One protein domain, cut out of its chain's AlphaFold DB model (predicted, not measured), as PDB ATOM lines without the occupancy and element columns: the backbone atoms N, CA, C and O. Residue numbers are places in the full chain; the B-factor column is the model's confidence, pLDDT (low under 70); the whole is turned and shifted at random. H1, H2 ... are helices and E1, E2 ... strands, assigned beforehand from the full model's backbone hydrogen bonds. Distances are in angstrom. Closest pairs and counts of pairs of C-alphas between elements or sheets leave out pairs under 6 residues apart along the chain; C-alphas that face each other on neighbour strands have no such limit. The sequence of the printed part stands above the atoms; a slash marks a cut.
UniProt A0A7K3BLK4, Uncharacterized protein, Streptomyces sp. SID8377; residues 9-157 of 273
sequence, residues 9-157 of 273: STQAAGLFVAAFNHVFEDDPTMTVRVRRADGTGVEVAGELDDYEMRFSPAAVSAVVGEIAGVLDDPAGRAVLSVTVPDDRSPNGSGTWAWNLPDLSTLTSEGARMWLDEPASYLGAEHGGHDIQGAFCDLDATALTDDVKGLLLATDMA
ATOM      1  N   SER A   9      64.743 150.231  58.792       84.06
ATOM      2  CA  SER A   9      64.755 151.540  59.463       84.06
ATOM      3  C   SER A   9      64.472 151.448  60.967       84.06
ATOM      4  O   SER A   9      65.179 152.064  61.760       84.06
ATOM      5  N   THR A  10      63.491 150.637  61.372       82.75
ATOM      6  CA  THR A  10      63.189 150.363  62.786       82.75
ATOM      7  C   THR A  10      64.365 149.669  63.466       82.75
ATOM      8  O   THR A  10      64.797 150.070  64.545       82.75
ATOM      9  N   GLN A  11      64.919 148.639  62.816       85.50
ATOM     10  CA  GLN A  11      66.101 147.946  63.326       85.50
ATOM     11  C   GLN A  11      67.283 148.913  63.464       85.50
ATOM     12  O   GLN A  11      67.957 148.903  64.486       85.50
ATOM     13  N   ALA A  12      67.492 149.788  62.484       91.38
ATOM     14  CA  ALA A  12      68.557 150.776  62.493       91.38
ATOM     15  C   ALA A  12      68.432 151.799  63.627       91.38
ATOM     16  O   ALA A  12      69.415 152.053  64.321       91.38
ATOM     17  N   ALA A  13      67.235 152.351  63.848       90.38
ATOM     18  CA  ALA A  13      66.986 153.273  64.952       90.38
ATOM     19  C   ALA A  13      67.250 152.596  66.305       90.38
ATOM     20  O   ALA A  13      67.939 153.152  67.158       90.38
ATOM     21  N   GLY A  14      66.778 151.358  66.477       87.06
ATOM     22  CA  GLY A  14      67.042 150.597  67.694       87.06
ATOM     23  C   GLY A  14      68.518 150.249  67.890       87.06
ATOM     24  O   GLY A  14      68.999 150.328  69.012       87.06
ATOM     25  N   LEU A  15      69.264 149.942  66.822       91.06
ATOM     26  CA  LEU A  15      70.711 149.707  66.898       91.06
ATOM     27  C   LEU A  15      71.496 150.970  67.257       91.06
ATOM     28  O   LEU A  15      72.450 150.880  68.026       91.06
ATOM     29  N   PHE A  16      71.093 152.132  66.739       94.19
ATOM     30  CA  PHE A  16      71.682 153.413  67.132       94.19
ATOM     31  C   PHE A  16      71.522 153.640  68.640       94.19
ATOM     32  O   PHE A  16      72.500 153.898  69.338       94.19
ATOM     33  N   VAL A  17      70.298 153.473  69.149       91.81
ATOM     34  CA  VAL A  17      69.979 153.632  70.576       91.81
ATOM     35  C   VAL A  17      70.709 152.604  71.436       91.81
ATOM     36  O   VAL A  17      71.256 152.956  72.479       91.81
ATOM     37  N   ALA A  18      70.734 151.346  70.994       89.25
ATOM     38  CA  ALA A  18      71.437 150.268  71.672       89.25
ATOM     39  C   ALA A  18      72.919 150.611  71.827       89.25
ATOM     40  O   ALA A  18      73.425 150.589  72.940       89.25
ATOM     41  N   ALA A  19      73.593 150.984  70.735       92.00
ATOM     42  CA  ALA A  19      75.008 151.338  70.754       92.00
ATOM     43  C   ALA A  19      75.290 152.580  71.615       92.00
ATOM     44  O   ALA A  19      76.267 152.587  72.357       92.00
ATOM     45  N   PHE A  20      74.420 153.596  71.558       93.38
ATOM     46  CA  PHE A  20      74.506 154.793  72.398       93.38
ATOM     47  C   PHE A  20      74.443 154.448  73.894       93.38
ATOM     48  O   PHE A  20      75.402 154.693  74.621       93.38
ATOM     49  N   ASN A  21      73.353 153.822  74.348       89.19
ATOM     50  CA  ASN A  21      73.149 153.498  75.768       89.19
ATOM     51  C   ASN A  21      74.203 152.545  76.310       89.19
ATOM     52  O   ASN A  21      74.438 152.480  77.509       89.19
ATOM     53  N   HIS A  22      74.774 151.748  75.417       87.50
ATOM     54  CA  HIS A  22      75.785 150.791  75.777       87.50
ATOM     55  C   HIS A  22      77.086 151.455  76.241       87.50
ATOM     56  O   HIS A  22      77.772 150.915  77.102       87.50
ATOM     57  N   VAL A  23      77.421 152.601  75.650       89.94
ATOM     58  CA  VAL A  23      78.690 153.295  75.887       89.94
ATOM     59  C   VAL A  23      78.520 154.533  76.761       89.94
ATOM     60  O   VAL A  23      79.479 154.967  77.378       89.94
ATOM     61  N   PHE A  24      77.325 155.114  76.813       87.81
ATOM     62  CA  PHE A  24      77.078 156.347  77.549       87.81
ATOM     63  C   PHE A  24      77.350 156.210  79.061       87.81
ATOM     64  O   PHE A  24      76.594 155.540  79.765       87.81
ATOM     65  N   GLU A  25      78.384 156.903  79.556       85.44
ATOM     66  CA  GLU A  25      78.753 156.996  80.980       85.44
ATOM     67  C   GLU A  25      79.003 158.460  81.422       85.44
ATOM     68  O   GLU A  25      79.984 158.758  82.097       85.44
ATOM     69  N   ASP A  26      78.125 159.397  81.042       83.38
ATOM     70  CA  ASP A  26      78.289 160.848  81.290       83.38
ATOM     71  C   ASP A  26      79.530 161.474  80.612       83.38
ATOM     72  O   ASP A  26      80.054 162.510  81.039       83.38
ATOM     73  N   ASP A  27      79.991 160.879  79.510       89.12
ATOM     74  CA  ASP A  27      81.094 161.420  78.721       89.12
ATOM     75  C   ASP A  27      80.744 162.786  78.111       89.12
ATOM     76  O   ASP A  27      79.664 162.948  77.533       89.12
ATOM     77  N   PRO A  28      81.665 163.770  78.142       92.56
ATOM     78  CA  PRO A  28      81.390 165.114  77.637       92.56
ATOM     79  C   PRO A  28      81.123 165.136  76.129       92.56
ATOM     80  O   PRO A  28      80.441 166.035  75.635       92.56
ATOM     81  N   THR A  29      81.673 164.169  75.391       95.12
ATOM     82  CA  THR A  29      81.446 164.007  73.957       95.12
ATOM     83  C   THR A  29      81.343 162.537  73.585       95.12
ATOM     84  O   THR A  29      81.934 161.666  74.220       95.12
ATOM     85  N   MET A  30      80.610 162.259  72.512       95.56
ATOM     86  CA  MET A  30      80.477 160.915  71.958       95.56
ATOM     87  C   MET A  30      80.407 160.981  70.440       95.56
ATOM     88  O   MET A  30      79.771 161.867  69.882       95.56
ATOM     89  N   THR A  31      81.030 160.032  69.749       96.50
ATOM     90  CA  THR A  31      80.895 159.882  68.295       96.50
ATOM     91  C   THR A  31      80.294 158.529  67.965       96.50
ATOM     92  O   THR A  31      80.865 157.508  68.331       96.50
ATOM     93  N   VAL A  32      79.181 158.514  67.233       96.81
ATOM     94  CA  VAL A  32      78.587 157.298  66.662       96.81
ATOM     95  C   VAL A  32      78.869 157.285  65.163       96.81
ATOM     96  O   VAL A  32      78.578 158.254  64.466       96.81
ATOM     97  N   ARG A  33      79.436 156.194  64.649       96.75
ATOM     98  CA  ARG A  33      79.891 156.086  63.255       96.75
ATOM     99  C   ARG A  33      79.484 154.760  62.632       96.75
ATOM    100  O   ARG A  33      79.577 153.722  63.276       96.75
ATOM    101  N   VAL A  34      79.138 154.790  61.348       96.75
ATOM    102  CA  VAL A  34      79.081 153.599  60.492       96.75
ATOM    103  C   VAL A  34      80.154 153.690  59.419       96.75
ATOM    104  O   VAL A  34      80.256 154.706  58.734       96.75
ATOM    105  N   ARG A  35      80.943 152.626  59.248       95.88
ATOM    106  CA  ARG A  35      81.989 152.537  58.221       95.88
ATOM    107  C   ARG A  35      81.851 151.265  57.393       95.88
ATOM    108  O   ARG A  35      81.774 150.172  57.947       95.88
ATOM    109  N   ARG A  36      81.841 151.403  56.068       94.38
ATOM    110  CA  ARG A  36      81.802 150.308  55.089       94.38
ATOM    111  C   ARG A  36      83.199 149.811  54.733       94.38
ATOM    112  O   ARG A  36      84.197 150.504  54.923       94.38
ATOM    113  N   ALA A  37      83.267 148.593  54.194       91.69
ATOM    114  CA  ALA A  37      84.528 147.960  53.797       91.69
ATOM    115  C   ALA A  37      85.288 148.724  52.702       91.69
ATOM    116  O   ALA A  37      86.500 148.572  52.585       91.69
ATOM    117  N   ASP A  38      84.590 149.530  51.900       90.62
ATOM    118  CA  ASP A  38      85.190 150.396  50.879       90.62
ATOM    119  C   ASP A  38      85.797 151.689  51.461       90.62
ATOM    120  O   ASP A  38      86.336 152.508  50.718       90.62
ATOM    121  N   GLY A  39      85.733 151.868  52.784       90.00
ATOM    122  CA  GLY A  39      86.251 153.027  53.500       90.00
ATOM    123  C   GLY A  39      85.276 154.200  53.587       90.00
ATOM    124  O   GLY A  39      85.581 155.160  54.292       90.00
ATOM    125  N   THR A  40      84.117 154.133  52.924       93.19
ATOM    126  CA  THR A  40      83.059 155.142  53.070       93.19
ATOM    127  C   THR A  40      82.347 155.001  54.414       93.19
ATOM    128  O   THR A  40      82.382 153.948  55.053       93.19
ATOM    129  N   GLY A  41      81.714 156.074  54.879       93.50
ATOM    130  CA  GLY A  41      80.996 156.058  56.144       93.50
ATOM    131  C   GLY A  41      80.324 157.382  56.464       93.50
ATOM    132  O   GLY A  41      80.525 158.385  55.777       93.50
ATOM    133  N   VAL A  42      79.536 157.360  57.531       97.19
ATOM    134  CA  VAL A  42      78.887 158.532  58.123       97.19
ATOM    135  C   VAL A  42      79.109 158.504  59.624       97.19
ATOM    136  O   VAL A  42      79.228 157.436  60.228       97.19
ATOM    137  N   GLU A  43      79.151 159.676  60.234       97.31
ATOM    138  CA  GLU A  43      79.305 159.814  61.673       97.31
ATOM    139  C   GLU A  43      78.471 160.967  62.205       97.31
ATOM    140  O   GLU A  43      78.110 161.896  61.477       97.31
ATOM    141  N   VAL A  44      78.187 160.896  63.497       97.88
ATOM    142  CA  VAL A  44      77.595 161.978  64.258       97.88
ATOM    143  C   VAL A  44      78.357 162.130  65.565       97.88
ATOM    144  O   VAL A  44      78.536 161.163  66.304       97.88
ATOM    145  N   ALA A  45      78.816 163.349  65.827       97.44
ATOM    146  CA  ALA A  45      79.373 163.743  67.111       97.44
ATOM    147  C   ALA A  45      78.276 164.394  67.955       97.44
ATOM    148  O   ALA A  45      77.439 165.138  67.431       97.44
ATOM    149  N   GLY A  46      78.279 164.083  69.243       97.00
ATOM    150  CA  GLY A  46      77.388 164.638  70.240       97.00
ATOM    151  C   GLY A  46      78.158 165.251  71.394       97.00
ATOM    152  O   GLY A  46      79.327 164.928  71.625       97.00
ATOM    153  N   GLU A  47      77.472 166.144  72.093       97.50
ATOM    154  CA  GLU A  47      77.966 166.857  73.264       97.50
ATOM    155  C   GLU A  47      76.969 166.679  74.409       97.50
ATOM    156  O   GLU A  47      75.755 166.765  74.200       97.50
ATOM    157  N   LEU A  48      77.488 166.426  75.608       96.25
ATOM    158  CA  LEU A  48      76.681 166.324  76.816       96.25
ATOM    159  C   LEU A  48      76.330 167.724  77.335       96.25
ATOM    160  O   LEU A  48      77.219 168.524  77.630       96.25
ATOM    161  N   ASP A  49      75.038 168.003  77.479       93.25
ATOM    162  CA  ASP A  49      74.490 169.242  78.033       93.25
ATOM    163  C   ASP A  49      73.355 168.891  78.999       93.25
ATOM    164  O   ASP A  49      72.423 168.189  78.626       93.25
ATOM    165  N   ASP A  50      73.451 169.342  80.251       92.62
ATOM    166  CA  ASP A  50      72.474 169.051  81.317       92.62
ATOM    167  C   ASP A  50      72.103 167.557  81.459       92.62
ATOM    168  O   ASP A  50      70.937 167.193  81.583       92.62
ATOM    169  N   TYR A  51      73.113 166.678  81.436       91.31
ATOM    170  CA  TYR A  51      72.959 165.212  81.462       91.31
ATOM    171  C   TYR A  51      72.228 164.612  80.249       91.31
ATOM    172  O   TYR A  51      71.926 163.419  80.247       91.31
ATOM    173  N   GLU A  52      71.997 165.394  79.192       92.94
ATOM    174  CA  GLU A  52      71.484 164.912  77.913       92.94
ATOM    175  C   GLU A  52      72.555 164.981  76.816       92.94
ATOM    176  O   GLU A  52      73.176 166.015  76.567       92.94
ATOM    177  N   MET A  53      72.779 163.868  76.120       97.12
ATOM    178  CA  MET A  53      73.614 163.821  74.930       97.12
ATOM    179  C   MET A  53      72.851 164.406  73.743       97.12
ATOM    180  O   MET A  53      71.914 163.802  73.205       97.12
ATOM    181  N   ARG A  54      73.303 165.574  73.293       96.88
ATOM    182  CA  ARG A  54      72.767 166.251  72.122       96.88
ATOM    183  C   ARG A  54      73.506 165.805  70.872       96.88
ATOM    184  O   ARG A  54      74.720 165.954  70.774       96.88
ATOM    185  N   PHE A  55      72.761 165.364  69.865       97.44
ATOM    186  CA  PHE A  55      73.270 165.128  68.515       97.44
ATOM    187  C   PHE A  55      72.522 166.004  67.509       97.44
ATOM    188  O   PHE A  55      71.378 166.382  67.734       97.44
ATOM    189  N   SER A  56      73.127 166.287  66.353       97.06
ATOM    190  CA  SER A  56      72.385 166.893  65.240       97.06
ATOM    191  C   SER A  56      71.362 165.893  64.679       97.06
ATOM    192  O   SER A  56      71.784 164.848  64.172       97.06
ATOM    193  N   PRO A  57      70.045 166.198  64.656       92.62
ATOM    194  CA  PRO A  57      69.044 165.267  64.129       92.62
ATOM    195  C   PRO A  57      69.297 164.865  62.669       92.62
ATOM    196  O   PRO A  57      69.100 163.716  62.287       92.62
ATOM    197  N   ALA A  58      69.803 165.783  61.840       91.38
ATOM    198  CA  ALA A  58      70.129 165.477  60.447       91.38
ATOM    199  C   ALA A  58      71.269 164.449  60.331       91.38
ATOM    200  O   ALA A  58      71.208 163.543  59.501       91.38
ATOM    201  N   ALA A  59      72.289 164.565  61.183       96.44
ATOM    202  CA  ALA A  59      73.404 163.626  61.204       96.44
ATOM    203  C   ALA A  59      72.999 162.270  61.807       96.44
ATOM    204  O   ALA A  59      73.370 161.235  61.259       96.44
ATOM    205  N   VAL A  60      72.155 162.255  62.850       96.62
ATOM    206  CA  VAL A  60      71.549 161.009  63.359       96.62
ATOM    207  C   VAL A  60      70.743 160.321  62.260       96.62
ATOM    208  O   VAL A  60      70.899 159.122  62.050       96.62
ATOM    209  N   SER A  61      69.935 161.067  61.505       92.38
ATOM    210  CA  SER A  61      69.165 160.517  60.386       92.38
ATOM    211  C   SER A  61      70.069 159.896  59.317       92.38
ATOM    212  O   SER A  61      69.762 158.814  58.821       92.38
ATOM    213  N   ALA A  62      71.208 160.525  59.005       95.38
ATOM    214  CA  ALA A  62      72.192 159.968  58.079       95.38
ATOM    215  C   ALA A  62      72.806 158.660  58.606       95.38
ATOM    216  O   ALA A  62      72.872 157.682  57.865       95.38
ATOM    217  N   VAL A  63      73.190 158.611  59.887       97.31
ATOM    218  CA  VAL A  63      73.710 157.394  60.535       97.31
ATOM    219  C   VAL A  63      72.666 156.279  60.539       97.31
ATOM    220  O   VAL A  63      72.959 155.169  60.109       97.31
ATOM    221  N   VAL A  64      71.432 156.562  60.954       95.06
ATOM    222  CA  VAL A  64      70.340 155.576  60.973       95.06
ATOM    223  C   VAL A  64      70.000 155.094  59.561       95.06
ATOM    224  O   VAL A  64      69.815 153.898  59.350       95.06
ATOM    225  N   GLY A  65      69.964 155.992  58.575       92.94
ATOM    226  CA  GLY A  65      69.767 155.628  57.172       92.94
ATOM    227  C   GLY A  65      70.876 154.719  56.644       92.94
ATOM    228  O   GLY A  65      70.598 153.754  55.934       92.94
ATOM    229  N   GLU A  66      72.120 154.975  57.044       95.44
ATOM    230  CA  GLU A  66      73.266 154.149  56.681       95.44
ATOM    231  C   GLU A  66      73.197 152.753  57.318       95.44
ATOM    232  O   GLU A  66      73.382 151.754  56.620       95.44
ATOM    233  N   ILE A  67      72.850 152.657  58.610       94.88
ATOM    234  CA  ILE A  67      72.603 151.364  59.271       94.88
ATOM    235  C   ILE A  67      71.495 150.605  58.527       94.88
ATOM    236  O   ILE A  67      71.664 149.428  58.215       94.88
ATOM    237  N   ALA A  68      70.382 151.269  58.199       92.00
ATOM    238  CA  ALA A  68      69.264 150.643  57.495       92.00
ATOM    239  C   ALA A  68      69.682 150.110  56.116       92.00
ATOM    240  O   ALA A  68      69.353 148.976  55.775       92.00
ATOM    241  N   GLY A  69      70.464 150.884  55.358       91.38
ATOM    242  CA  GLY A  69      70.983 150.464  54.057       91.38
ATOM    243  C   GLY A  69      71.860 149.211  54.136       91.38
ATOM    244  O   GLY A  69      71.733 148.321  53.298       91.38
ATOM    245  N   VAL A  70      72.703 149.100  55.168       92.56
ATOM    246  CA  VAL A  70      73.514 147.892  55.416       92.56
ATOM    247  C   VAL A  70      72.643 146.696  55.816       92.56
ATOM    248  O   VAL A  70      72.927 145.564  55.431       92.56
ATOM    249  N   LEU A  71      71.579 146.918  56.591       88.75
ATOM    250  CA  LEU A  71      70.666 145.843  56.988       88.75
ATOM    251  C   LEU A  71      69.850 145.297  55.804       88.75
ATOM    252  O   LEU A  71      69.572 144.093  55.777       88.75
ATOM    253  N   ASP A  72      69.500 146.151  54.837       87.88
ATOM    254  CA  ASP A  72      68.804 145.767  53.601       87.88
ATOM    255  C   ASP A  72      69.718 145.016  52.612       87.88
ATOM    256  O   ASP A  72      69.252 144.108  51.919       87.88
ATOM    257  N   ASP A  73      71.019 145.332  52.575       86.06
ATOM    258  CA  ASP A  73      72.030 144.602  51.800       86.06
ATOM    259  C   ASP A  73      73.120 143.994  52.704       86.06
ATOM    260  O   ASP A  73      74.228 144.526  52.832       86.06
ATOM    261  N   PRO A  74      72.851 142.826  53.309       73.25
ATOM    262  CA  PRO A  74      73.762 142.225  54.273       73.25
ATOM    263  C   PRO A  74      75.035 141.637  53.653       73.25
ATOM    264  O   PRO A  74      75.898 141.161  54.392       73.25
ATOM    265  N   ALA A  75      75.162 141.631  52.321       80.12
ATOM    266  CA  ALA A  75      76.433 141.325  51.673       80.12
ATOM    267  C   ALA A  75      77.446 142.470  51.866       80.12
ATOM    268  O   ALA A  75      78.661 142.241  51.824       80.12
ATOM    269  N   GLY A  76      76.957 143.688  52.126       81.44
ATOM    270  CA  GLY A  76      77.757 144.839  52.506       81.44
ATOM    271  C   GLY A  76      78.370 144.652  53.890       81.44
ATOM    272  O   GLY A  76      77.684 144.657  54.908       81.44
ATOM    273  N   ARG A  77      79.696 144.516  53.950       90.88
ATOM    274  CA  ARG A  77      80.413 144.528  55.230       90.88
ATOM    275  C   ARG A  77      80.488 145.966  55.740       90.88
ATOM    276  O   ARG A  77      81.051 146.827  55.057       90.88
ATOM    277  N   ALA A  78      79.984 146.200  56.946       95.31
ATOM    278  CA  ALA A  78      80.097 147.479  57.629       95.31
ATOM    279  C   ALA A  78      80.192 147.301  59.146       95.31
ATOM    280  O   ALA A  78      79.801 146.270  59.697       95.31
ATOM    281  N   VAL A  79      80.705 148.331  59.805       95.25
ATOM    282  CA  VAL A  79      80.927 148.383  61.248       95.25
ATOM    283  C   VAL A  79      80.208 149.592  61.814       95.25
ATOM    284  O   VAL A  79      80.380 150.695  61.301       95.25
ATOM    285  N   LEU A  80      79.425 149.377  62.868       95.62
ATOM    286  CA  LEU A  80      78.915 150.429  63.743       95.62
ATOM    287  C   LEU A  80      79.895 150.575  64.902       95.62
ATOM    288  O   LEU A  80      80.275 149.573  65.502       95.62
ATOM    289  N   SER A  81      80.304 151.794  65.221       95.19
ATOM    290  CA  SER A  81      81.189 152.063  66.347       95.19
ATOM    291  C   SER A  81      80.745 153.276  67.139       95.19
ATOM    292  O   SER A  81      80.223 154.233  66.564       95.19
ATOM    293  N   VAL A  82      81.022 153.248  68.437       94.81
ATOM    294  CA  VAL A  82      80.880 154.397  69.327       94.81
ATOM    295  C   VAL A  82      82.233 154.689  69.959       94.81
ATOM    296  O   VAL A  82      82.917 153.766  70.405       94.81
ATOM    297  N   THR A  83      82.618 155.960  69.964       93.56
ATOM    298  CA  THR A  83      83.880 156.443  70.526       93.56
ATOM    299  C   THR A  83      83.609 157.553  71.534       93.56
ATOM    300  O   THR A  83      82.878 158.492  71.216       93.56
ATOM    301  N   VAL A  84      84.235 157.473  72.708       92.38
ATOM    302  CA  VAL A  84      84.211 158.517  73.749       92.38
ATOM    303  C   VAL A  84      85.640 158.868  74.182       92.38
ATOM    304  O   VAL A  84      86.550 158.053  73.984       92.38
ATOM    305  N   PRO A  85      85.891 160.072  74.719       88.69
ATOM    306  CA  PRO A  85      87.178 160.416  75.320       88.69
ATOM    307  C   PRO A  85      87.556 159.462  76.464       88.69
ATOM    308  O   PRO A  85      86.703 159.047  77.234       88.69
ATOM    309  N   ASP A  86      88.839 159.130  76.603       82.31
ATOM    310  CA  ASP A  86      89.347 158.364  77.749       82.31
ATOM    311  C   ASP A  86      89.743 159.337  78.867       82.31
ATOM    312  O   ASP A  86      90.746 160.045  78.764       82.31
ATOM    313  N   ASP A  87      88.980 159.374  79.958       76.69
ATOM    314  CA  ASP A  87      89.258 160.241  81.108       76.69
ATOM    315  C   ASP A  87      90.605 159.926  81.796       76.69
ATOM    316  O   ASP A  87      91.182 160.777  82.483       76.69
ATOM    317  N   ARG A  88      91.166 158.731  81.561       77.38
ATOM    318  CA  ARG A  88      92.459 158.285  82.105       77.38
ATOM    319  C   ARG A  88      93.643 158.676  81.231       77.38
ATOM    320  O   ARG A  88      94.786 158.587  81.692       77.38
ATOM    321  N   SER A  89      93.409 159.100  79.990       74.69
ATOM    322  CA  SER A  89      94.456 159.449  79.032       74.69
ATOM    323  C   SER A  89      94.097 160.741  78.293       74.69
ATOM    324  O   SER A  89      93.172 160.739  77.491       74.69
ATOM    325  N   PRO A  90      94.873 161.835  78.440       68.94
ATOM    326  CA  PRO A  90      94.544 163.142  77.853       68.94
ATOM    327  C   PRO A  90      94.336 163.150  76.330       68.94
ATOM    328  O   PRO A  90      93.793 164.110  75.797       68.94
ATOM    329  N   ASN A  91      94.810 162.111  75.635       73.50
ATOM    330  CA  ASN A  91      94.647 161.916  74.193       73.50
ATOM    331  C   ASN A  91      94.099 160.519  73.852       73.50
ATOM    332  O   ASN A  91      94.198 160.088  72.704       73.50
ATOM    333  N   GLY A  92      93.632 159.769  74.849       76.81
ATOM    334  CA  GLY A  92      93.023 158.468  74.630       76.81
ATOM    335  C   GLY A  92      91.554 158.623  74.270       76.81
ATOM    336  O   GLY A  92      90.900 159.604  74.617       76.81
ATOM    337  N   SER A  93      91.039 157.619  73.586       83.25
ATOM    338  CA  SER A  93      89.611 157.431  73.386       83.25
ATOM    339  C   SER A  93      89.287 155.956  73.546       83.25
ATOM    340  O   SER A  93      90.091 155.107  73.157       83.25
ATOM    341  N   GLY A  94      88.136 155.658  74.141       88.00
ATOM    342  CA  GLY A  94      87.566 154.318  74.171       88.00
ATOM    343  C   GLY A  94      86.699 154.106  72.937       88.00
ATOM    344  O   GLY A  94      85.871 154.959  72.623       88.00
ATOM    345  N   THR A  95      86.885 152.988  72.233       90.75
ATOM    346  CA  THR A  95      86.042 152.620  71.083       90.75
ATOM    347  C   THR A  95      85.448 151.225  71.242       90.75
ATOM    348  O   THR A  95      86.175 150.246  71.438       90.75
ATOM    349  N   TRP A  96      84.131 151.144  71.047       91.94
ATOM    350  CA  TRP A  96      83.342 149.917  70.949       91.94
ATOM    351  C   TRP A  96      82.830 149.780  69.524       91.94
ATOM    352  O   TRP A  96      82.451 150.771  68.901       91.94
ATOM    353  N   ALA A  97      82.843 148.562  68.988       93.00
ATOM    354  CA  ALA A  97      82.467 148.335  67.604       93.00
ATOM    355  C   ALA A  97      81.765 146.991  67.407       93.00
ATOM    356  O   ALA A  97      82.103 145.990  68.042       93.00
ATOM    357  N   TRP A  98      80.819 146.977  66.472       93.50
ATOM    358  CA  TRP A  98      80.008 145.821  66.115       93.50
ATOM    359  C   TRP A  98      79.946 145.669  64.599       93.50
ATOM    360  O   TRP A  98      79.816 146.645  63.857       93.50
ATOM    361  N   ASN A  99      80.013 144.430  64.129       92.56
ATOM    362  CA  ASN A  99      79.791 144.088  62.732       92.56
ATOM    363  C   ASN A  99      78.289 144.188  62.437       92.56
ATOM    364  O   ASN A  99      77.505 143.438  63.000       92.56
ATOM    365  N   LEU A 100      77.855 145.117  61.586       91.69
ATOM    366  CA  LEU A 100      76.425 145.391  61.385       91.69
ATOM    367  C   LEU A 100      75.626 144.206  60.796       91.69
ATOM    368  O   LEU A 100      74.541 143.922  61.304       91.69
ATOM    369  N   PRO A 101      76.117 143.484  59.767       88.50
ATOM    370  CA  PRO A 101      75.414 142.330  59.203       88.50
ATOM    371  C   PRO A 101      74.985 141.241  60.195       88.50
ATOM    372  O   PRO A 101      73.902 140.664  60.031       88.50
ATOM    373  N   ASP A 102      75.826 140.928  61.182       87.44
ATOM    374  CA  ASP A 102      75.595 139.843  62.146       87.44
ATOM    375  C   ASP A 102      75.503 140.318  63.603       87.44
ATOM    376  O   ASP A 102      75.200 139.513  64.481       87.44
ATOM    377  N   LEU A 103      75.696 141.617  63.845       87.94
ATOM    378  CA  LEU A 103      75.702 142.286  65.147       87.94
ATOM    379  C   LEU A 103      76.712 141.694  66.136       87.94
ATOM    380  O   LEU A 103      76.540 141.826  67.345       87.94
ATOM    381  N   SER A 104      77.739 140.999  65.644       89.00
ATOM    382  CA  SER A 104      78.804 140.469  66.490       89.00
ATOM    383  C   SER A 104      79.693 141.598  67.004       89.00
ATOM    384  O   SER A 104      79.967 142.573  66.300       89.00
ATOM    385  N   THR A 105      80.152 141.469  68.246       90.31
ATOM    386  CA  THR A 105      81.147 142.373  68.820       90.31
ATOM    387  C   THR A 105      82.474 142.206  68.081       90.31
ATOM    388  O   THR A 105      82.917 141.089  67.801       90.31
ATOM    389  N   LEU A 106      83.117 143.319  67.735       89.56
ATOM    390  CA  LEU A 106      84.457 143.283  67.167       89.56
ATOM    391  C   LEU A 106      85.501 143.309  68.268       89.56
ATOM    392  O   LEU A 106      85.441 144.158  69.153       89.56
ATOM    393  N   THR A 107      86.505 142.443  68.101       88.62
ATOM    394  CA  THR A 107      87.731 142.497  68.899       88.62
ATOM    395  C   THR A 107      88.459 143.826  68.744       88.62
ATOM    396  O   THR A 107      88.352 144.442  67.679       88.62
ATOM    397  N   SER A 108      89.296 144.215  69.707       84.44
ATOM    398  CA  SER A 108      90.171 145.392  69.566       84.44
ATOM    399  C   SER A 108      90.991 145.385  68.264       84.44
ATOM    400  O   SER A 108      91.085 146.399  67.571       84.44
ATOM    401  N   GLU A 109      91.554 144.231  67.882       85.44
ATOM    402  CA  GLU A 109      92.299 144.073  66.622       85.44
ATOM    403  C   GLU A 109      91.388 144.240  65.397       85.44
ATOM    404  O   GLU A 109      91.730 144.958  64.454       85.44
ATOM    405  N   GLY A 110      90.204 143.625  65.439       88.12
ATOM    406  CA  GLY A 110      89.189 143.751  64.397       88.12
ATOM    407  C   GLY A 110      88.730 145.195  64.206       88.12
ATOM    408  O   GLY A 110      88.713 145.677  63.079       88.12
ATOM    409  N   ALA A 111      88.425 145.915  65.284       87.75
ATOM    410  CA  ALA A 111      88.040 147.322  65.227       87.75
ATOM    411  C   ALA A 111      89.164 148.194  64.637       87.75
ATOM    412  O   ALA A 111      88.904 149.023  63.760       87.75
ATOM    413  N   ARG A 112      90.424 147.947  65.027       86.50
ATOM    414  CA  ARG A 112      91.590 148.672  64.498       86.50
ATOM    415  C   ARG A 112      91.744 148.531  62.988       86.50
ATOM    416  O   ARG A 112      92.049 149.509  62.314       86.50
ATOM    417  N   MET A 113      91.508 147.336  62.446       86.62
ATOM    418  CA  MET A 113      91.573 147.102  60.998       86.62
ATOM    419  C   MET A 113      90.544 147.909  60.197       86.62
ATOM    420  O   MET A 113      90.739 148.120  59.003       86.62
ATOM    421  N   TRP A 114      89.443 148.318  60.826       87.25
ATOM    422  CA  TRP A 114      88.341 149.018  60.170       87.25
ATOM    423  C   TRP A 114      88.395 150.529  60.338       87.25
ATOM    424  O   TRP A 114      88.039 151.266  59.416       87.25
ATOM    425  N   LEU A 115      88.781 150.986  61.526       83.31
ATOM    426  CA  LEU A 115      88.606 152.378  61.926       83.31
ATOM    427  C   LEU A 115      89.870 153.223  61.719       83.31
ATOM    428  O   LEU A 115      89.730 154.434  61.608       83.31
ATOM    429  N   ASP A 116      91.046 152.597  61.579       71.62
ATOM    430  CA  ASP A 116      92.343 153.235  61.272       71.62
ATOM    431  C   ASP A 116      92.634 154.488  62.126       71.62
ATOM    432  O   ASP A 116      93.099 155.517  61.635       71.62
ATOM    433  N   GLU A 117      92.317 154.413  63.423       70.19
ATOM    434  CA  GLU A 117      92.429 155.526  64.367       70.19
ATOM    435  C   GLU A 117      93.370 155.199  65.536       70.19
ATOM    436  O   GLU A 117      93.532 154.036  65.913       70.19
ATOM    437  N   PRO A 118      93.996 156.219  66.153       60.00
ATOM    438  CA  PRO A 118      94.892 156.045  67.299       60.00
ATOM    439  C   PRO A 118      94.164 155.712  68.619       60.00
ATOM    440  O   PRO A 118      94.770 155.819  69.682       60.00
ATOM    441  N   ALA A 119      92.885 155.329  68.565       66.38
ATOM    442  CA  ALA A 119      92.049 155.058  69.729       66.38
ATOM    443  C   ALA A 119      92.524 153.834  70.532       66.38
ATOM    444  O   ALA A 119      93.038 152.852  69.981       66.38
ATOM    445  N   SER A 120      92.284 153.863  71.843       71.56
ATOM    446  CA  SER A 120      92.353 152.674  72.688       71.56
ATOM    447  C   SER A 120      91.106 151.840  72.412       71.56
ATOM    448  O   SER A 120      90.022 152.084  72.939       71.56
ATOM    449  N   TYR A 121      91.242 150.838  71.548       69.88
ATOM    450  CA  TYR A 121      90.154 149.910  71.269       69.88
ATOM    451  C   TYR A 121      89.909 149.043  72.502       69.88
ATOM    452  O   TYR A 121      90.647 148.089  72.753       69.88
ATOM    453  N   LEU A 122      88.880 149.390  73.272       63.78
ATOM    454  CA  LEU A 122      88.491 148.641  74.463       63.78
ATOM    455  C   LEU A 122      87.819 147.319  74.098       63.78
ATOM    456  O   LEU A 122      87.838 146.413  74.919       63.78
ATOM    457  N   GLY A 123      87.332 147.197  72.857       59.09
ATOM    458  CA  GLY A 123      86.761 145.970  72.326       59.09
ATOM    459  C   GLY A 123      85.408 145.661  72.970       59.09
ATOM    460  O   GLY A 123      85.278 145.549  74.188       59.09
ATOM    461  N   ALA A 124      84.359 145.492  72.163       59.84
ATOM    462  CA  ALA A 124      83.045 145.145  72.713       59.84
ATOM    463  C   ALA A 124      83.023 143.715  73.323       59.84
ATOM    464  O   ALA A 124      82.093 143.309  74.013       59.84
ATOM    465  N   GLU A 125      84.071 142.916  73.136       63.47
ATOM    466  CA  GLU A 125      84.268 141.631  73.807       63.47
ATOM    467  C   GLU A 125      84.489 141.746  75.326       63.47
ATOM    468  O   GLU A 125      84.219 140.792  76.061       63.47
ATOM    469  N   HIS A 126      84.950 142.897  75.823       62.12
ATOM    470  CA  HIS A 126      85.351 143.079  77.216       62.12
ATOM    471  C   HIS A 126      84.227 143.648  78.093       62.12
ATOM    472  O   HIS A 126      84.384 144.697  78.697       62.12
ATOM    473  N   GLY A 127      83.114 142.916  78.230       60.75
ATOM    474  CA  GLY A 127      82.068 143.293  79.200       60.75
ATOM    475  C   GLY A 127      80.649 142.792  78.937       60.75
ATOM    476  O   GLY A 127      79.718 143.255  79.587       60.75
ATOM    477  N   GLY A 128      80.452 141.834  78.023       59.44
ATOM    478  CA  GLY A 128      79.101 141.355  77.692       59.44
ATOM    479  C   GLY A 128      78.304 142.371  76.868       59.44
ATOM    480  O   GLY A 128      77.088 142.473  77.004       59.44
ATOM    481  N   HIS A 129      79.003 143.119  76.017       65.81
ATOM    482  CA  HIS A 129      78.499 144.264  75.268       65.81
ATOM    483  C   HIS A 129      77.748 143.862  73.983       65.81
ATOM    484  O   HIS A 129      78.040 144.333  72.881       65.81
ATOM    485  N   ASP A 130      76.796 142.935  74.116       74.69
ATOM    486  CA  ASP A 130      75.951 142.473  73.015       74.69
ATOM    487  C   ASP A 130      74.759 143.420  72.802       74.69
ATOM    488  O   ASP A 130      73.854 143.513  73.633       74.69
ATOM    489  N   ILE A 131      74.735 144.105  71.656       76.94
ATOM    490  CA  ILE A 131      73.633 144.999  71.274       76.94
ATOM    491  C   ILE A 131      72.419 144.246  70.702       76.94
ATOM    492  O   ILE A 131      71.360 144.845  70.527       76.94
ATOM    493  N   GLN A 132      72.515 142.932  70.447       66.44
ATOM    494  CA  GLN A 132      71.435 142.128  69.848       66.44
ATOM    495  C   GLN A 132      70.179 142.017  70.723       66.44
ATOM    496  O   GLN A 132      69.104 141.718  70.197       66.44
ATOM    497  N   GLY A 133      70.303 142.233  72.034       57.00
ATOM    498  CA  GLY A 133      69.188 142.225  72.989       57.00
ATOM    499  C   GLY A 133      68.814 143.605  73.533       57.00
ATOM    500  O   GLY A 133      67.835 143.724  74.265       57.00
ATOM    501  N   ALA A 134      69.572 144.646  73.188       57.09
ATOM    502  CA  ALA A 134      69.495 145.959  73.820       57.09
ATOM    503  C   ALA A 134      68.608 146.941  73.037       57.09
ATOM    504  O   ALA A 134      68.965 148.101  72.861       57.09
ATOM    505  N   PHE A 135      67.432 146.504  72.574       61.44
ATOM    506  CA  PHE A 135      66.406 147.455  72.125       61.44
ATOM    507  C   PHE A 135      65.868 148.173  73.362       61.44
ATOM    508  O   PHE A 135      64.926 147.724  74.017       61.44
ATOM    509  N   CYS A 136      66.562 149.242  73.738       57.84
ATOM    510  CA  CYS A 136      66.287 149.981  74.951       57.84
ATOM    511  C   CYS A 136      65.018 150.821  74.812       57.84
ATOM    512  O   CYS A 136      64.603 151.219  73.722       57.84
ATOM    513  N   ASP A 137      64.428 151.095  75.967       66.81
ATOM    514  CA  ASP A 137      63.387 152.095  76.139       66.81
ATOM    515  C   ASP A 137      63.969 153.470  75.774       66.81
ATOM    516  O   ASP A 137      64.873 153.945  76.458       66.81
ATOM    517  N   LEU A 138      63.508 154.067  74.668       77.19
ATOM    518  CA  LEU A 138      64.009 155.357  74.186       77.19
ATOM    519  C   LEU A 138      63.804 156.464  75.234       77.19
ATOM    520  O   LEU A 138      64.633 157.370  75.340       77.19
ATOM    521  N   ASP A 139      62.757 156.342  76.050       70.12
ATOM    522  CA  ASP A 139      62.442 157.285  77.123       70.12
ATOM    523  C   ASP A 139      63.439 157.185  78.288       70.12
ATOM    524  O   ASP A 139      63.653 158.156  79.007       70.12
ATOM    525  N   ALA A 140      64.103 156.035  78.449       73.94
ATOM    526  CA  ALA A 140      65.133 155.817  79.466       73.94
ATOM    527  C   ALA A 140      66.545 156.215  78.994       73.94
ATOM    528  O   ALA A 140      67.527 155.876  79.653       73.94
ATOM    529  N   THR A 141      66.659 156.887  77.846       85.88
ATOM    530  CA  THR A 141      67.946 157.321  77.286       85.88
ATOM    531  C   THR A 141      68.241 158.769  77.629       85.88
ATOM    532  O   THR A 141      67.334 159.602  77.698       85.88
ATOM    533  N   ALA A 142      69.528 159.080  77.746       92.25
ATOM    534  CA  ALA A 142      70.020 160.445  77.870       92.25
ATOM    535  C   ALA A 142      70.008 161.213  76.533       92.25
ATOM    536  O   ALA A 142      70.636 162.251  76.428       92.25
ATOM    537  N   LEU A 143      69.347 160.730  75.477       92.81
ATOM    538  CA  LEU A 143      69.229 161.494  74.230       92.81
ATOM    539  C   LEU A 143      68.283 162.686  74.420       92.81
ATOM    540  O   LEU A 143      67.269 162.567  75.107       92.81
ATOM    541  N   THR A 144      68.555 163.799  73.748       91.62
ATOM    542  CA  THR A 144      67.632 164.942  73.714       91.62
ATOM    543  C   THR A 144      66.306 164.591  73.019       91.62
ATOM    544  O   THR A 144      66.244 163.729  72.132       91.62
ATOM    545  N   ASP A 145      65.224 165.281  73.393       84.31
ATOM    546  CA  ASP A 145      63.864 165.021  72.888       84.31
ATOM    547  C   ASP A 145      63.722 165.125  71.360       84.31
ATOM    548  O   ASP A 145      62.920 164.411  70.755       84.31
ATOM    549  N   ASP A 146      64.500 165.984  70.702       86.56
ATOM    550  CA  ASP A 146      64.494 166.125  69.244       86.56
ATOM    551  C   ASP A 146      65.078 164.890  68.539       86.56
ATOM    552  O   ASP A 146      64.521 164.416  67.543       86.56
ATOM    553  N   VAL A 147      66.152 164.315  69.085       91.25
ATOM    554  CA  VAL A 147      66.731 163.052  68.613       91.25
ATOM    555  C   VAL A 147      65.780 161.893  68.902       91.25
ATOM    556  O   VAL A 147      65.537 161.071  68.014       91.25
ATOM    557  N   LYS A 148      65.175 161.849  70.096       87.25
ATOM    558  CA  LYS A 148      64.151 160.847  70.432       87.25
ATOM    559  C   LYS A 148      62.971 160.924  69.455       87.25
ATOM    560  O   LYS A 148      62.577 159.914  68.872       87.25
ATOM    561  N   GLY A 149      62.466 162.128  69.187       78.94
ATOM    562  CA  GLY A 149      61.390 162.374  68.228       78.94
ATOM    563  C   GLY A 149      61.732 161.924  66.805       78.94
ATOM    564  O   GLY A 149      60.901 161.301  66.141       78.94
ATOM    565  N   LEU A 150      62.962 162.169  66.343       87.44
ATOM    566  CA  LEU A 150      63.451 161.687  65.047       87.44
ATOM    567  C   LEU A 150      63.500 160.155  64.977       87.44
ATOM    568  O   LEU A 150      63.080 159.571  63.975       87.44
ATOM    569  N   LEU A 151      64.041 159.501  66.004       86.38
ATOM    570  CA  LEU A 151      64.177 158.043  66.042       86.38
ATOM    571  C   LEU A 151      62.799 157.372  66.070       86.38
ATOM    572  O   LEU A 151      62.569 156.429  65.313       86.38
ATOM    573  N   LEU A 152      61.854 157.936  66.831       79.06
ATOM    574  CA  LEU A 152      60.445 157.535  66.806       79.06
ATOM    575  C   LEU A 152      59.821 157.751  65.429       79.06
ATOM    576  O   LEU A 152      59.140 156.868  64.929       79.06
ATOM    577  N   ALA A 153      60.066 158.887  64.775       70.38
ATOM    578  CA  ALA A 153      59.545 159.139  63.432       70.38
ATOM    579  C   ALA A 153      60.142 158.189  62.379       70.38
ATOM    580  O   ALA A 153      59.451 157.799  61.442       70.38
ATOM    581  N   THR A 154      61.408 157.792  62.531       71.19
ATOM    582  CA  THR A 154      62.096 156.853  61.628       71.19
ATOM    583  C   THR A 154      61.590 155.424  61.801       71.19
ATOM    584  O   THR A 154      61.486 154.679  60.821       71.19
ATOM    585  N   ASP A 155      61.218 155.064  63.029       64.31
ATOM    586  CA  ASP A 155      60.407 153.884  63.291       64.31
ATOM    587  C   ASP A 155      59.039 154.051  62.606       64.31
ATOM    588  O   ASP A 155      58.668 153.253  61.757       64.31
ATOM    589  N   MET A 156      58.351 155.173  62.824       48.62
ATOM    590  CA  MET A 156      56.947 155.376  62.457       48.62
ATOM    591  C   MET A 156      56.632 155.787  61.006       48.62
ATOM    592  O   MET A 156      55.467 155.727  60.618       48.62
ATOM    593  N   ALA A 157      57.597 156.144  60.151       43.09
ATOM    594  CA  ALA A 157      57.333 156.642  58.787       43.09
ATOM    595  C   ALA A 157      56.640 155.626  57.838       43.09
ATOM    596  O   ALA A 157      56.310 155.956  56.699       43.09
TER     597      ALA A 157
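Overview. This is residues 9 to 157 of the 273 residues of an uncharacterized protein of Streptomyces sp. SID8377 (UniProt A0A7K3BLK4). A twisted sheet of five strands has two crossed helices, H1 and H2, packed on one face and the short H3 over the other; H4 packs on H1 and H2 and only grazes the sheet. The 149 printed residues hold four named helices and five named strands, in the order H1 E1 E2 E3 H2 E4 E5 H3 H4, a mixed class. The antiparallel sheet runs E3 E2 E1 E4 E5. The whole is compact, with a radius of gyration of the C-alphas of 14.1 A and spans of 40 by 38 by 26 A.

Along the chain. Find C-alpha 9 at (64.755, 151.540, 59.463); from there H1 runs 21.6 A to residue 23. Next come E1, residues 29 to 36, E2, 41 to 49 and 26.4 A long, and E3, 52 to 55. H2 spans 57 to 72, 22.2 A; E4 is 78 to 85, E5 93 to 99, H3 108 to 115. H4, 145 to 156, ends at C-alpha 156, (56.947, 155.376, 62.457).

Arrangement. E1, E2 and E3 form a meander, each strand the antiparallel neighbour of the one before: look for N 32 and O 44, 2.9 A, and N 49 and O 52, 2.9 A. Between the antiparallel neighbours E1 and E4, N 33 and O 81 are within hydrogen-bond range at 2.9 A; in the hairpin E4 and E5, N 82 and O 96 are within hydrogen-bond range at 2.9 A. The layers are three: H1 and H2 on one face, H3 on the opposite face. H1 and H2 touch at a steep tilt of 66 degrees, closest at C-alphas 9 and 68, 5.0 A. H4 touches H2 with residues 146 to 151 alone, closest at C-alphas 147 and 57, 5.5 A. Every O i to N i+4 pair is within hydrogen-bond range in H1, H2 and H4; in H3, 3 of 4 are.

Size, cuts and confidence. C-alphas 89 and 157, the two farthest apart, stand 42.4 A apart. The printed part has no cut. The link from H3 to H4 is long, 29 residues; pLDDT is under 70 at residues 121 to 129 and 132 to 137, among others.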